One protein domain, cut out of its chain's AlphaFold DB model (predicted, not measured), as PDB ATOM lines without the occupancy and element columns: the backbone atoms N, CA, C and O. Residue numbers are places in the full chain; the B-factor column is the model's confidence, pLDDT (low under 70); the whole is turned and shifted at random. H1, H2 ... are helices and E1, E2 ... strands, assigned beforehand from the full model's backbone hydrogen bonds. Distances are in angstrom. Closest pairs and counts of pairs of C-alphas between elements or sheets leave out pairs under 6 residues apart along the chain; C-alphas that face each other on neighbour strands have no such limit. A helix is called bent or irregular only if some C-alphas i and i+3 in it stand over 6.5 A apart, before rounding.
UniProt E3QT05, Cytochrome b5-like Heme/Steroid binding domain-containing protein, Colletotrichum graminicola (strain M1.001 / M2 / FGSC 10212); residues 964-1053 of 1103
ATOM      1  N   GLN A 964      28.430 -27.195   5.623       78.12
ATOM      2  CA  GLN A 964      27.574 -27.911   4.680       78.12
ATOM      3  C   GLN A 964      27.543 -29.396   5.034       78.12
ATOM      4  O   GLN A 964      28.587 -30.002   5.255       78.12
ATOM      5  N   GLU A 965      26.339 -29.954   5.118       75.38
ATOM      6  CA  GLU A 965      26.096 -31.379   5.346       75.38
ATOM      7  C   GLU A 965      25.636 -32.009   4.026       75.38
ATOM      8  O   GLU A 965      24.580 -31.645   3.492       75.38
ATOM      9  N   TYR A 966      26.447 -32.931   3.503       66.38
ATOM     10  CA  TYR A 966      26.194 -33.648   2.252       66.38
ATOM     11  C   TYR A 966      25.416 -34.944   2.526       66.38
ATOM     12  O   TYR A 966      25.682 -35.628   3.520       66.38
ATOM     13  N   GLN A 967      24.443 -35.273   1.666       58.78
ATOM     14  CA  GLN A 967      23.710 -36.545   1.741       58.78
ATOM     15  C   GLN A 967      24.626 -37.718   1.359       58.78
ATOM     16  O   GLN A 967      25.414 -37.610   0.426       58.78
ATOM     17  N   GLU A 968      24.527 -38.827   2.097       54.81
ATOM     18  CA  GLU A 968      25.374 -40.012   1.925       54.81
ATOM     19  C   GLU A 968      25.103 -40.718   0.584       54.81
ATOM     20  O   GLU A 968      24.188 -41.530   0.490       54.81
ATOM     21  N   ASP A 969      25.926 -40.462  -0.434       46.78
ATOM     22  CA  ASP A 969      26.073 -41.348  -1.594       46.78
ATOM     23  C   ASP A 969      27.534 -41.858  -1.613       46.78
ATOM     24  O   ASP A 969      28.442 -41.115  -1.961       46.78
ATOM     25  N   GLU A 970      27.726 -43.101  -1.142       47.28
ATOM     26  CA  GLU A 970      28.853 -44.078  -1.179       47.28
ATOM     27  C   GLU A 970      30.350 -43.657  -1.162       47.28
ATOM     28  O   GLU A 970      31.193 -44.475  -0.792       47.28
ATOM     29  N   PHE A 971      30.723 -42.414  -1.448       51.50
ATOM     30  CA  PHE A 971      32.073 -41.866  -1.331       51.50
ATOM     31  C   PHE A 971      31.997 -40.519  -0.613       51.50
ATOM     32  O   PHE A 971      31.904 -39.500  -1.273       51.50
ATOM     33  N   GLU A 972      32.018 -40.533   0.728       51.09
ATOM     34  CA  GLU A 972      32.532 -39.467   1.620       51.09
ATOM     35  C   GLU A 972      31.875 -39.474   3.018       51.09
ATOM     36  O   GLU A 972      31.409 -38.461   3.536       51.09
ATOM     37  N   GLY A 973      32.048 -40.568   3.767       49.59
ATOM     38  CA  GLY A 973      32.078 -40.469   5.241       49.59
ATOM     39  C   GLY A 973      33.210 -39.552   5.768       49.59
ATOM     40  O   GLY A 973      33.344 -39.339   6.970       49.59
ATOM     41  N   LEU A 974      34.052 -39.024   4.867       52.03
ATOM     42  CA  LEU A 974      35.119 -38.057   5.117       52.03
ATOM     43  C   LEU A 974      34.667 -36.592   4.974       52.03
ATOM     44  O   LEU A 974      35.211 -35.765   5.697       52.03
ATOM     45  N   ALA A 975      33.689 -36.254   4.122       55.84
ATOM     46  CA  ALA A 975      33.288 -34.852   3.902       55.84
ATOM     47  C   ALA A 975      32.533 -34.255   5.092       55.84
ATOM     48  O   ALA A 975      32.717 -33.089   5.430       55.84
ATOM     49  N   ASN A 976      31.758 -35.078   5.799       64.38
ATOM     50  CA  ASN A 976      31.101 -34.675   7.043       64.38
ATOM     51  C   ASN A 976      32.042 -34.800   8.271       64.38
ATOM     52  O   ASN A 976      31.644 -34.520   9.406       64.38
ATOM     53  N   LYS A 977      33.307 -35.216   8.083       62.50
ATOM     54  CA  LYS A 977      34.288 -35.392   9.165       62.50
ATOM     55  C   LYS A 977      34.849 -34.025   9.571       62.50
ATOM     56  O   LYS A 977      35.573 -33.392   8.816       62.50
ATOM     57  N   GLY A 978      34.515 -33.579  10.782       65.50
ATOM     58  CA  GLY A 978      34.822 -32.222  11.260       65.50
ATOM     59  C   GLY A 978      33.639 -31.253  11.188       65.50
ATOM     60  O   GLY A 978      33.795 -30.087  11.538       65.50
ATOM     61  N   LEU A 979      32.447 -31.734  10.807       78.00
ATOM     62  CA  LEU A 979      31.204 -30.954  10.843       78.00
ATOM     63  C   LEU A 979      30.873 -30.452  12.263       78.00
ATOM     64  O   LEU A 979      30.314 -29.366  12.421       78.00
ATOM     65  N   ILE A 980      31.262 -31.224  13.283       87.12
ATOM     66  CA  ILE A 980      31.176 -30.898  14.711       87.12
ATOM     67  C   ILE A 980      32.559 -31.159  15.318       87.12
ATOM     68  O   ILE A 980      33.100 -32.260  15.188       87.12
ATOM     69  N   LEU A 981      33.159 -30.152  15.949       88.38
ATOM     70  CA  LEU A 981      34.464 -30.281  16.597       88.38
ATOM     71  C   LEU A 981      34.334 -30.989  17.959       88.38
ATOM     72  O   LEU A 981      33.275 -30.933  18.579       88.38
ATOM     73  N   PRO A 982      35.411 -31.591  18.506       90.38
ATOM     74  CA  PRO A 982      35.359 -32.336  19.774       90.38
ATOM     75  C   PRO A 982      34.886 -31.542  21.000       90.38
ATOM     76  O   PRO A 982      34.628 -32.125  22.043       90.38
ATOM     77  N   HIS A 983      34.827 -30.215  20.907       91.00
ATOM     78  CA  HIS A 983      34.383 -29.318  21.974       91.00
ATOM     79  C   HIS A 983      33.030 -28.648  21.671       91.00
ATOM     80  O   HIS A 983      32.617 -27.726  22.382       91.00
ATOM     81  N   GLU A 984      32.362 -29.080  20.605       93.69
ATOM     82  CA  GLU A 984      31.098 -28.538  20.127       93.69
ATOM     83  C   GLU A 984      29.967 -29.557  20.267       93.69
ATOM     84  O   GLU A 984      30.202 -30.761  20.331       93.69
ATOM     85  N   ILE A 985      28.732 -29.067  20.304       91.81
ATOM     86  CA  ILE A 985      27.516 -29.881  20.331       91.81
ATOM     87  C   ILE A 985      26.569 -29.322  19.279       91.81
ATOM     88  O   ILE A 985      26.282 -28.119  19.273       91.81
ATOM     89  N   ARG A 986      26.058 -30.175  18.393       88.75
ATOM     90  CA  ARG A 986      25.014 -29.771  17.446       88.75
ATOM     91  C   ARG A 986      23.633 -29.984  18.054       88.75
ATOM     92  O   ARG A 986      23.331 -31.060  18.560       88.75
ATOM     93  N   LEU A 987      22.802 -28.949  17.950       82.88
ATOM     94  CA  LEU A 987      21.386 -28.949  18.300       82.88
ATOM     95  C   LEU A 987      20.600 -28.386  17.107       82.88
ATOM     96  O   LEU A 987      20.625 -27.187  16.816       82.88
ATOM     97  N   ASP A 988      19.918 -29.280  16.400       82.69
ATOM     98  CA  ASP A 988      19.255 -29.047  15.118       82.69
ATOM     99  C   ASP A 988      20.219 -28.477  14.057       82.69
ATOM    100  O   ASP A 988      21.209 -29.118  13.693       82.69
ATOM    101  N   ARG A 989      19.956 -27.278  13.529       79.25
ATOM    102  CA  ARG A 989      20.826 -26.613  12.546       79.25
ATOM    103  C   ARG A 989      21.926 -25.764  13.178       79.25
ATOM    104  O   ARG A 989      22.662 -25.120  12.439       79.25
ATOM    105  N   SER A 990      22.023 -25.707  14.505       83.88
ATOM    106  CA  SER A 990      22.975 -24.845  15.216       83.88
ATOM    107  C   SER A 990      24.058 -25.671  15.900       83.88
ATOM    108  O   SER A 990      23.764 -26.677  16.541       83.88
ATOM    109  N   VAL A 991      25.307 -25.229  15.797       88.25
ATOM    110  CA  VAL A 991      26.461 -25.833  16.470       88.25
ATOM    111  C   VAL A 991      26.919 -24.896  17.576       88.25
ATOM    112  O   VAL A 991      27.230 -23.734  17.316       88.25
ATOM    113  N   TYR A 992      26.946 -25.397  18.807       91.56
ATOM    114  CA  TYR A 992      27.309 -24.652  20.006       91.56
ATOM    115  C   TYR A 992      28.706 -25.051  20.477       91.56
ATOM    116  O   TYR A 992      29.015 -26.238  20.521       91.56
ATOM    117  N   SER A 993      29.531 -24.090  20.892       92.06
ATOM    118  CA  SER A 993      30.854 -24.361  21.465       92.06
ATOM    119  C   SER A 993      30.805 -24.367  22.990       92.06
ATOM    120  O   SER A 993      30.581 -23.338  23.629       92.06
ATOM    121  N   VAL A 994      31.059 -25.528  23.595       90.38
ATOM    122  CA  VAL A 994      31.179 -25.649  25.058       90.38
ATOM    123  C   VAL A 994      32.497 -25.037  25.536       90.38
ATOM    124  O   VAL A 994      32.566 -24.517  26.648       90.38
ATOM    125  N   GLN A 995      33.535 -25.043  24.694       90.19
ATOM    126  CA  GLN A 995      34.798 -24.370  24.998       90.19
ATOM    127  C   GLN A 995      34.619 -22.847  25.076       90.19
ATOM    128  O   GLN A 995      35.071 -22.244  26.041       90.19
ATOM    129  N   ALA A 996      33.857 -22.242  24.157       85.38
ATOM    130  CA  ALA A 996      33.543 -20.813  24.221       85.38
ATOM    131  C   ALA A 996      32.774 -20.432  25.501       85.38
ATOM    132  O   ALA A 996      33.000 -19.360  26.057       85.38
ATOM    133  N   LEU A 997      31.906 -21.318  26.008       85.44
ATOM    134  CA  LEU A 997      31.251 -21.137  27.309       85.44
ATOM    135  C   LEU A 997      32.249 -21.243  28.477       85.44
ATOM    136  O   LEU A 997      32.151 -20.461  29.422       85.44
ATOM    137  N   LYS A 998      33.218 -22.166  28.420       87.25
ATOM    138  CA  LYS A 998      34.278 -22.309  29.441       87.25
ATOM    139  C   LYS A 998      35.220 -21.108  29.500       87.25
ATOM    140  O   LYS A 998      35.629 -20.722  30.588       87.25
ATOM    141  N   ASP A 999      35.530 -20.526  28.347       84.44
ATOM    142  CA  ASP A 999      36.440 -19.381  28.233       84.44
ATOM    143  C   ASP A 999      35.737 -18.038  28.517       84.44
ATOM    144  O   ASP A 999      36.381 -16.991  28.577       84.44
ATOM    145  N   SER A1000      34.410 -18.058  28.702       81.62
ATOM    146  CA  SER A1000      33.604 -16.873  28.995       81.62
ATOM    147  C   SER A1000      33.637 -16.461  30.470       81.62
ATOM    148  O   SER A1000      33.847 -17.263  31.381       81.62
ATOM    149  N   ASP A1001      33.288 -15.201  30.716       78.81
ATOM    150  CA  ASP A1001      33.024 -14.634  32.038       78.81
ATOM    151  C   ASP A1001      31.827 -15.287  32.768       78.81
ATOM    152  O   ASP A1001      31.692 -15.171  33.990       78.81
ATOM    153  N   GLU A1002      30.988 -16.040  32.051       77.44
ATOM    154  CA  GLU A1002      29.816 -16.732  32.592       77.44
ATOM    155  C   GLU A1002      30.098 -18.169  33.034       77.44
ATOM    156  O   GLU A1002      29.231 -18.792  33.652       77.44
ATOM    157  N   HIS A1003      31.302 -18.699  32.786       83.19
ATOM    158  CA  HIS A1003      31.636 -20.083  33.119       83.19
ATOM    159  C   HIS A1003      31.331 -20.423  34.586       83.19
ATOM    160  O   HIS A1003      30.738 -21.463  34.867       83.19
ATOM    161  N   SER A1004      31.643 -19.501  35.504       80.50
ATOM    162  CA  SER A1004      31.383 -19.637  36.947       80.50
ATOM    163  C   SER A1004      29.914 -19.915  37.298       80.50
ATOM    164  O   SER A1004      29.642 -20.584  38.292       80.50
ATOM    165  N   LYS A1005      28.965 -19.452  36.474       81.44
ATOM    166  CA  LYS A1005      27.518 -19.658  36.655       81.44
ATOM    167  C   LYS A1005      27.033 -20.990  36.081       81.44
ATOM    168  O   LYS A1005      25.985 -21.489  36.485       81.44
ATOM    169  N   TYR A1006      27.783 -21.561  35.141       84.25
ATOM    170  CA  TYR A1006      27.391 -22.737  34.365       84.25
ATOM    171  C   TYR A1006      28.345 -23.924  34.544       84.25
ATOM    172  O   TYR A1006      28.320 -24.842  33.729       84.25
ATOM    173  N   VAL A1007      29.157 -23.949  35.605       85.38
ATOM    174  CA  VAL A1007      30.118 -25.036  35.880       85.38
ATOM    175  C   VAL A1007      29.428 -26.405  35.883       85.38
ATOM    176  O   VAL A1007      29.876 -27.324  35.196       85.38
ATOM    177  N   ASP A1008      28.287 -26.515  36.570       84.62
ATOM    178  CA  ASP A1008      27.512 -27.759  36.641       84.62
ATOM    179  C   ASP A1008      26.928 -28.155  35.282       84.62
ATOM    180  O   ASP A1008      26.944 -29.328  34.910       84.62
ATOM    181  N   LEU A1009      26.454 -27.173  34.509       85.62
ATOM    182  CA  LEU A1009      25.923 -27.400  33.166       85.62
ATOM    183  C   LEU A1009      27.028 -27.884  32.220       85.62
ATOM    184  O   LEU A1009      26.842 -28.859  31.504       85.62
ATOM    185  N   VAL A1010      28.209 -27.266  32.261       89.31
ATOM    186  CA  VAL A1010      29.376 -27.677  31.469       89.31
ATOM    187  C   VAL A1010      29.795 -29.113  31.798       89.31
ATOM    188  O   VAL A1010      30.138 -29.869  30.889       89.31
ATOM    189  N   HIS A1011      29.735 -29.516  33.070       89.31
ATOM    190  CA  HIS A1011      29.988 -30.903  33.463       89.31
ATOM    191  C   HIS A1011      28.908 -31.857  32.921       89.31
ATOM    192  O   HIS A1011      29.231 -32.923  32.399       89.31
ATOM    193  N   GLN A1012      27.632 -31.460  32.990       90.12
ATOM    194  CA  GLN A1012      26.498 -32.236  32.469       90.12
ATOM    195  C   GLN A1012      26.502 -32.369  30.937       90.12
ATOM    196  O   GLN A1012      25.985 -33.354  30.421       90.12
ATOM    197  N   LEU A1013      27.105 -31.421  30.212       90.69
ATOM    198  CA  LEU A1013      27.224 -31.443  28.748       90.69
ATOM    199  C   LEU A1013      28.379 -32.313  28.229       90.69
ATOM    200  O   LEU A1013      28.417 -32.623  27.040       90.69
ATOM    201  N   SER A1014      29.299 -32.734  29.103       90.25
ATOM    202  CA  SER A1014      30.465 -33.561  28.752       90.25
ATOM    203  C   SER A1014      30.142 -34.802  27.891       90.25
ATOM    204  O   SER A1014      30.878 -35.051  26.936       90.25
ATOM    205  N   PRO A1015      29.041 -35.553  28.132       91.62
ATOM    206  CA  PRO A1015      28.689 -36.728  27.325       91.62
ATOM    207  C   PRO A1015      28.317 -36.427  25.865       91.62
ATOM    208  O   PRO A1015      28.324 -37.339  25.044       91.62
ATOM    209  N   TYR A1016      27.982 -35.175  25.545       90.50
ATOM    210  CA  TYR A1016      27.480 -34.756  24.233       90.50
ATOM    211  C   TYR A1016      28.538 -34.029  23.388       90.50
ATOM    212  O   TYR A1016      28.266 -33.592  22.273       90.50
ATOM    213  N   LEU A1017      29.754 -33.869  23.917       90.69
ATOM    214  CA  LEU A1017      30.851 -33.201  23.222       90.69
ATOM    215  C   LEU A1017      31.259 -33.963  21.952       90.69
ATOM    216  O   LEU A1017      31.547 -35.158  21.989       90.69
ATOM    217  N   GLY A1018      31.316 -33.249  20.829       85.62
ATOM    218  CA  GLY A1018      31.644 -33.792  19.515       85.62
ATOM    219  C   GLY A1018      30.503 -34.546  18.833       85.62
ATOM    220  O   GLY A1018      30.757 -35.201  17.822       85.62
ATOM    221  N   THR A1019      29.273 -34.489  19.356       88.44
ATOM    222  CA  THR A1019      28.130 -35.246  18.821       88.44
ATOM    223  C   THR A1019      26.960 -34.357  18.384       88.44
ATOM    224  O   THR A1019      26.870 -33.165  18.702       88.44
ATOM    225  N   ASP A1020      26.061 -34.950  17.593       85.81
ATOM    226  CA  ASP A1020      24.760 -34.380  17.248       85.81
ATOM    227  C   ASP A1020      23.716 -34.828  18.276       85.81
ATOM    228  O   ASP A1020      23.169 -35.927  18.191       85.81
ATOM    229  N   ALA A1021      23.443 -33.960  19.247       86.75
ATOM    230  CA  ALA A1021      22.511 -34.220  20.337       86.75
ATOM    231  C   ALA A1021      21.073 -33.781  19.993       86.75
ATOM    232  O   ALA A1021      20.240 -33.607  20.880       86.75
ATOM    233  N   THR A1022      20.744 -33.579  18.710       80.44
ATOM    234  CA  THR A1022      19.416 -33.100  18.281       80.44
ATOM    235  C   THR A1022      18.286 -34.046  18.681       80.44
ATOM    236  O   THR A1022      17.190 -33.587  19.005       80.44
ATOM    237  N   GLN A1023      18.513 -35.362  18.621       76.25
ATOM    238  CA  GLN A1023      17.500 -36.340  19.029       76.25
ATOM    239  C   GLN A1023      17.420 -36.455  20.549       76.25
ATOM    240  O   GLN A1023      16.318 -36.477  21.084       76.25
ATOM    241  N   ASP A1024      18.558 -36.421  21.243       81.25
ATOM    242  CA  ASP A1024      18.591 -36.422  22.707       81.25
ATOM    243  C   ASP A1024      17.874 -35.191  23.279       81.25
ATOM    244  O   ASP A1024      17.045 -35.321  24.173       81.25
ATOM    245  N   LEU A1025      18.068 -34.014  22.673       77.44
ATOM    246  CA  LEU A1025      17.341 -32.785  23.010       77.44
ATOM    247  C   LEU A1025      15.819 -32.939  22.859       77.44
ATOM    248  O   LEU A1025      15.061 -32.334  23.614       77.44
ATOM    249  N   LYS A1026      15.352 -33.718  21.875       71.56
ATOM    250  CA  LYS A1026      13.916 -33.979  21.668       71.56
ATOM    251  C   LYS A1026      13.342 -34.964  22.685       71.56
ATOM    252  O   LYS A1026      12.127 -34.983  22.857       71.56
ATOM    253  N   LEU A1027      14.193 -35.783  23.299       74.00
ATOM    254  CA  LEU A1027      13.823 -36.796  24.286       74.00
ATOM    255  C   LEU A1027      13.915 -36.276  25.729       74.00
ATOM    256  O   LEU A1027      13.396 -36.924  26.635       74.00
ATOM    257  N   GLU A1028      14.554 -35.127  25.966       71.62
ATOM    258  CA  GLU A1028      14.594 -34.495  27.285       71.62
ATOM    259  C   GLU A1028      13.198 -33.994  27.717       71.62
ATOM    260  O   GLU A1028      12.588 -33.142  27.068       71.62
ATOM    261  N   GLU A1029      12.705 -34.492  28.855       50.31
ATOM    262  CA  GLU A1029      11.448 -34.061  29.478       50.31
ATOM    263  C   GLU A1029      11.724 -33.161  30.699       50.31
ATOM    264  O   GLU A1029      12.156 -33.628  31.753       50.31
ATOM    265  N   GLY A1030      11.464 -31.854  30.573       48.00
ATOM    266  CA  GLY A1030      11.578 -30.874  31.666       48.00
ATOM    267  C   GLY A1030      12.288 -29.576  31.259       48.00
ATOM    268  O   GLY A1030      13.150 -29.575  30.393       48.00
ATOM    269  N   ASP A1031      11.940 -28.444  31.883       43.59
ATOM    270  CA  ASP A1031      12.438 -27.113  31.478       43.59
ATOM    271  C   ASP A1031      13.876 -26.786  31.953       43.59
ATOM    272  O   ASP A1031      14.402 -25.737  31.574       43.59
ATOM    273  N   GLU A1032      14.518 -27.663  32.736       56.22
ATOM    274  CA  GLU A1032      15.852 -27.468  33.351       56.22
ATOM    275  C   GLU A1032      16.869 -28.574  32.997       56.22
ATOM    276  O   GLU A1032      17.875 -28.766  33.684       56.22
ATOM    277  N   THR A1033      16.626 -29.321  31.923       72.81
ATOM    278  CA  THR A1033      17.541 -30.368  31.445       72.81
ATOM    279  C   THR A1033      18.764 -29.768  30.733       72.81
ATOM    280  O   THR A1033      18.706 -28.635  30.238       72.81
ATOM    281  N   PRO A1034      19.915 -30.464  30.717       76.69
ATOM    282  CA  PRO A1034      21.178 -29.868  30.293       76.69
ATOM    283  C   PRO A1034      21.195 -29.434  28.822       76.69
ATOM    284  O   PRO A1034      21.657 -28.326  28.543       76.69
ATOM    285  N   LEU A1035      20.658 -30.221  27.880       77.69
ATOM    286  CA  LEU A1035      20.654 -29.815  26.470       77.69
ATOM    287  C   LEU A1035      19.664 -28.670  26.218       77.69
ATOM    288  O   LEU A1035      20.002 -27.738  25.485       77.69
ATOM    289  N   LEU A1036      18.490 -28.665  26.863       73.25
ATOM    290  CA  LEU A1036      17.543 -27.540  26.782       73.25
ATOM    291  C   LEU A1036      18.098 -26.255  27.411       73.25
ATOM    292  O   LEU A1036      17.921 -25.176  26.840       73.25
ATOM    293  N   ARG A1037      18.794 -26.345  28.551       71.06
ATOM    294  CA  ARG A1037      19.485 -25.202  29.171       71.06
ATOM    295  C   ARG A1037      20.590 -24.673  28.264       71.06
ATOM    296  O   ARG A1037      20.695 -23.461  28.100       71.06
ATOM    297  N   PHE A1038      21.355 -25.549  27.615       80.44
ATOM    298  CA  PHE A1038      22.411 -25.142  26.688       80.44
ATOM    299  C   PHE A1038      21.866 -24.542  25.382       80.44
ATOM    300  O   PHE A1038      22.366 -23.514  24.933       80.44
ATOM    301  N   ALA A1039      20.767 -25.079  24.840       75.06
ATOM    302  CA  ALA A1039      20.074 -24.540  23.663       75.06
ATOM    303  C   ALA A1039      19.547 -23.102  23.857       75.06
ATOM    304  O   ALA A1039      19.300 -22.383  22.885       75.06
ATOM    305  N   ARG A1040      19.343 -22.672  25.111       67.50
ATOM    306  CA  ARG A1040      18.954 -21.294  25.450       67.50
ATOM    307  C   ARG A1040      20.141 -20.328  25.406       67.50
ATOM    308  O   ARG A1040      19.927 -19.141  25.175       67.50
ATOM    309  N   LEU A1041      21.378 -20.811  25.541       74.25
ATOM    310  CA  LEU A1041      22.589 -19.988  25.521       74.25
ATOM    311  C   LEU A1041      23.065 -19.721  24.081       74.25
ATOM    312  O   LEU A1041      24.181 -20.067  23.687       74.25
ATOM    313  N   ARG A1042      22.216 -19.078  23.267       70.56
ATOM    314  CA  ARG A1042      22.449 -18.872  21.817       70.56
ATOM    315  C   ARG A1042      23.695 -18.052  21.476       70.56
ATOM    316  O   ARG A1042      24.178 -18.109  20.349       70.56
ATOM    317  N   GLY A1043      24.229 -17.331  22.456       68.25
ATOM    318  CA  GLY A1043      25.489 -16.593  22.354       68.25
ATOM    319  C   GLY A1043      26.723 -17.470  22.124       68.25
ATOM    320  O   GLY A1043      27.761 -16.940  21.740       68.25
ATOM    321  N   TYR A1044      26.609 -18.787  22.325       83.75
ATOM    322  CA  TYR A1044      27.684 -19.757  22.087       83.75
ATOM    323  C   TYR A1044      27.510 -20.557  20.793       83.75
ATOM    324  O   TYR A1044      28.229 -21.533  20.578       83.75
ATOM    325  N   ILE A1045      26.572 -20.165  19.922       83.38
ATOM    326  CA  ILE A1045      26.468 -20.728  18.574       83.38
ATOM    327  C   ILE A1045      27.663 -20.235  17.755       83.38
ATOM    328  O   ILE A1045      27.866 -19.033  17.604       83.38
ATOM    329  N   VAL A1046      28.435 -21.171  17.212       84.81
ATOM    330  CA  VAL A1046      29.651 -20.900  16.429       84.81
ATOM    331  C   VAL A1046      29.498 -21.253  14.955       84.81
ATOM    332  O   VAL A1046      30.209 -20.697  14.118       84.81
ATOM    333  N   ALA A1047      28.540 -22.122  14.618       84.25
ATOM    334  CA  ALA A1047      28.230 -22.465  13.237       84.25
ATOM    335  C   ALA A1047      26.755 -22.829  13.036       84.25
ATOM    336  O   ALA A1047      26.046 -23.199  13.975       84.25
ATOM    337  N   THR A1048      26.302 -22.770  11.785       82.75
ATOM    338  CA  THR A1048      25.037 -23.362  11.340       82.75
ATOM    339  C   THR A1048      25.277 -24.390  10.243       82.75
ATOM    340  O   THR A1048      26.217 -24.246   9.462       82.75
ATOM    341  N   ILE A1049      24.441 -25.427  10.191       79.62
ATOM    342  CA  ILE A1049      24.541 -26.508   9.210       79.62
ATOM    343  C   ILE A1049      23.436 -26.373   8.163       79.62
ATOM    344  O   ILE A1049      22.243 -26.409   8.481       79.62
ATOM    345  N   GLU A1050      23.846 -26.250   6.903       73.81
ATOM    346  CA  GLU A1050      22.970 -26.257   5.735       73.81
ATOM    347  C   GLU A1050      23.013 -27.638   5.071       73.81
ATOM    348  O   GLU A1050      24.082 -28.145   4.737       73.81
ATOM    349  N   ARG A1051      21.841 -28.256   4.894       65.06
ATOM    350  CA  ARG A1051      21.713 -29.533   4.183       65.06
ATOM    351  C   ARG A1051      21.589 -29.267   2.697       65.06
ATOM    352  O   ARG A1051      20.625 -28.626   2.277       65.06
ATOM    353  N   ILE A1052      22.522 -29.790   1.918       57.25
ATOM    354  CA  ILE A1052      22.460 -29.711   0.461       57.25
ATOM    355  C   ILE A1052      21.686 -30.946  -0.023       57.25
ATOM    356  O   ILE A1052      22.099 -32.079   0.214       57.25
ATOM    357  N   GLY A1053      20.506 -30.741  -0.622       49.88
ATOM    358  CA  GLY A1053      19.782 -31.815  -1.321       49.88
ATOM    359  C   GLY A1053      20.495 -32.191  -2.623       49.88
ATOM    360  O   GLY A1053      21.320 -31.406  -3.085       49.88
TER     361      GLY A1053
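This is residues 964 to 1053 of the 1103 residues of the protein "Cytochrome b5-like Heme/Steroid binding domain-containing protein" of Colletotrichum graminicola (strain M1.001 / M2 / FGSC 10212) (UniProt E3QT05). A small curled sheet has four short helices gathered round its E2 and E3 hairpin, while the long strand E4 runs out from that hairpin as an arm and has E1 beside its far end. The long link from E1 back to E2 loops past this end, and its residues 969 to 974 stick out. The printed part has 90 residues, with four named helices and four named strands in the order E1 E2 E3 H1 H2 H3 H4 E4; the mixed sheet runs E1 E4 E3 E2. The class is mixed, helices and strands. The whole is compact by its radius of gyration of the C-alphas, 13.9 A, yet elongated in outline, spanning 44 by 29 by 20 A.

Begin with the strongly twisted sheet, at the hairpin of E2, residues 984 to 987, and E3, residues 990 to 993: they are antiparallel, with N 985 and O 992 2.9 A apart. E4, residues 1045 to 1052, pairs in a staggered way. Its residues 1045 to 1048 pair with E3, antiparallel, with N 991 and O 1047 at 2.8 A. Its residues 1050 to 1052 pair with edge strand E1, residues 964 to 966, parallel, with N 965 and O 1050 at 2.9 A. Look next at H4, residues 1034 to 1040: it is on the sheet at a height over the sheet of 10.2 A, and runs across the strands, at 71 degrees to E3 on the local plane. H2, residues 1007 to 1016, touches H4, about perpendicular at 75 degrees; the closest C-alphas are those of Leu 1009 and Pro 1034, 6.1 A apart. H1, residues 994 to 998, touches H2, closest at the C-alphas of Val 994 and Val 1010, 7.0 A. H3, residues 1022 to 1027, only just touches H4, with 3 pairs of C-alphas within 8 A, the closest being Leu 1025 and Leu 1035 at 5.6 A. H1, H2 and H3 each only graze the sheet. In H1, H3 and H4 every O i to N i+4 pair is within hydrogen-bond range; in H2 it is 4 of 6.

Find C-alpha 964 at (27.574, -27.911, 4.680), where E1 begins. E2 starts at C-alpha 984, (31.098, -28.538, 20.127), and spans 9.9 A; E3 spans 10.1 A. H2 spans 15.4 A and is irregular, with C-alphas 1012 and 1015 7.2 A apart; H4 spans 10.1 A. E4 runs 20.6 A to C-alpha 1052 at (22.460, -29.711, 0.461).

The two C-alphas farthest apart, those of Glu 970 and Ser 1004, are 45.4 A apart. The printed part has no cut, and its long link is E1 to E2, 17 residues. Mean pLDDT of the printed part is 76.5; look for values under 70 at residues 966 to 978, 1029 to 1032, 1040, 1043 and 1051 to 1053.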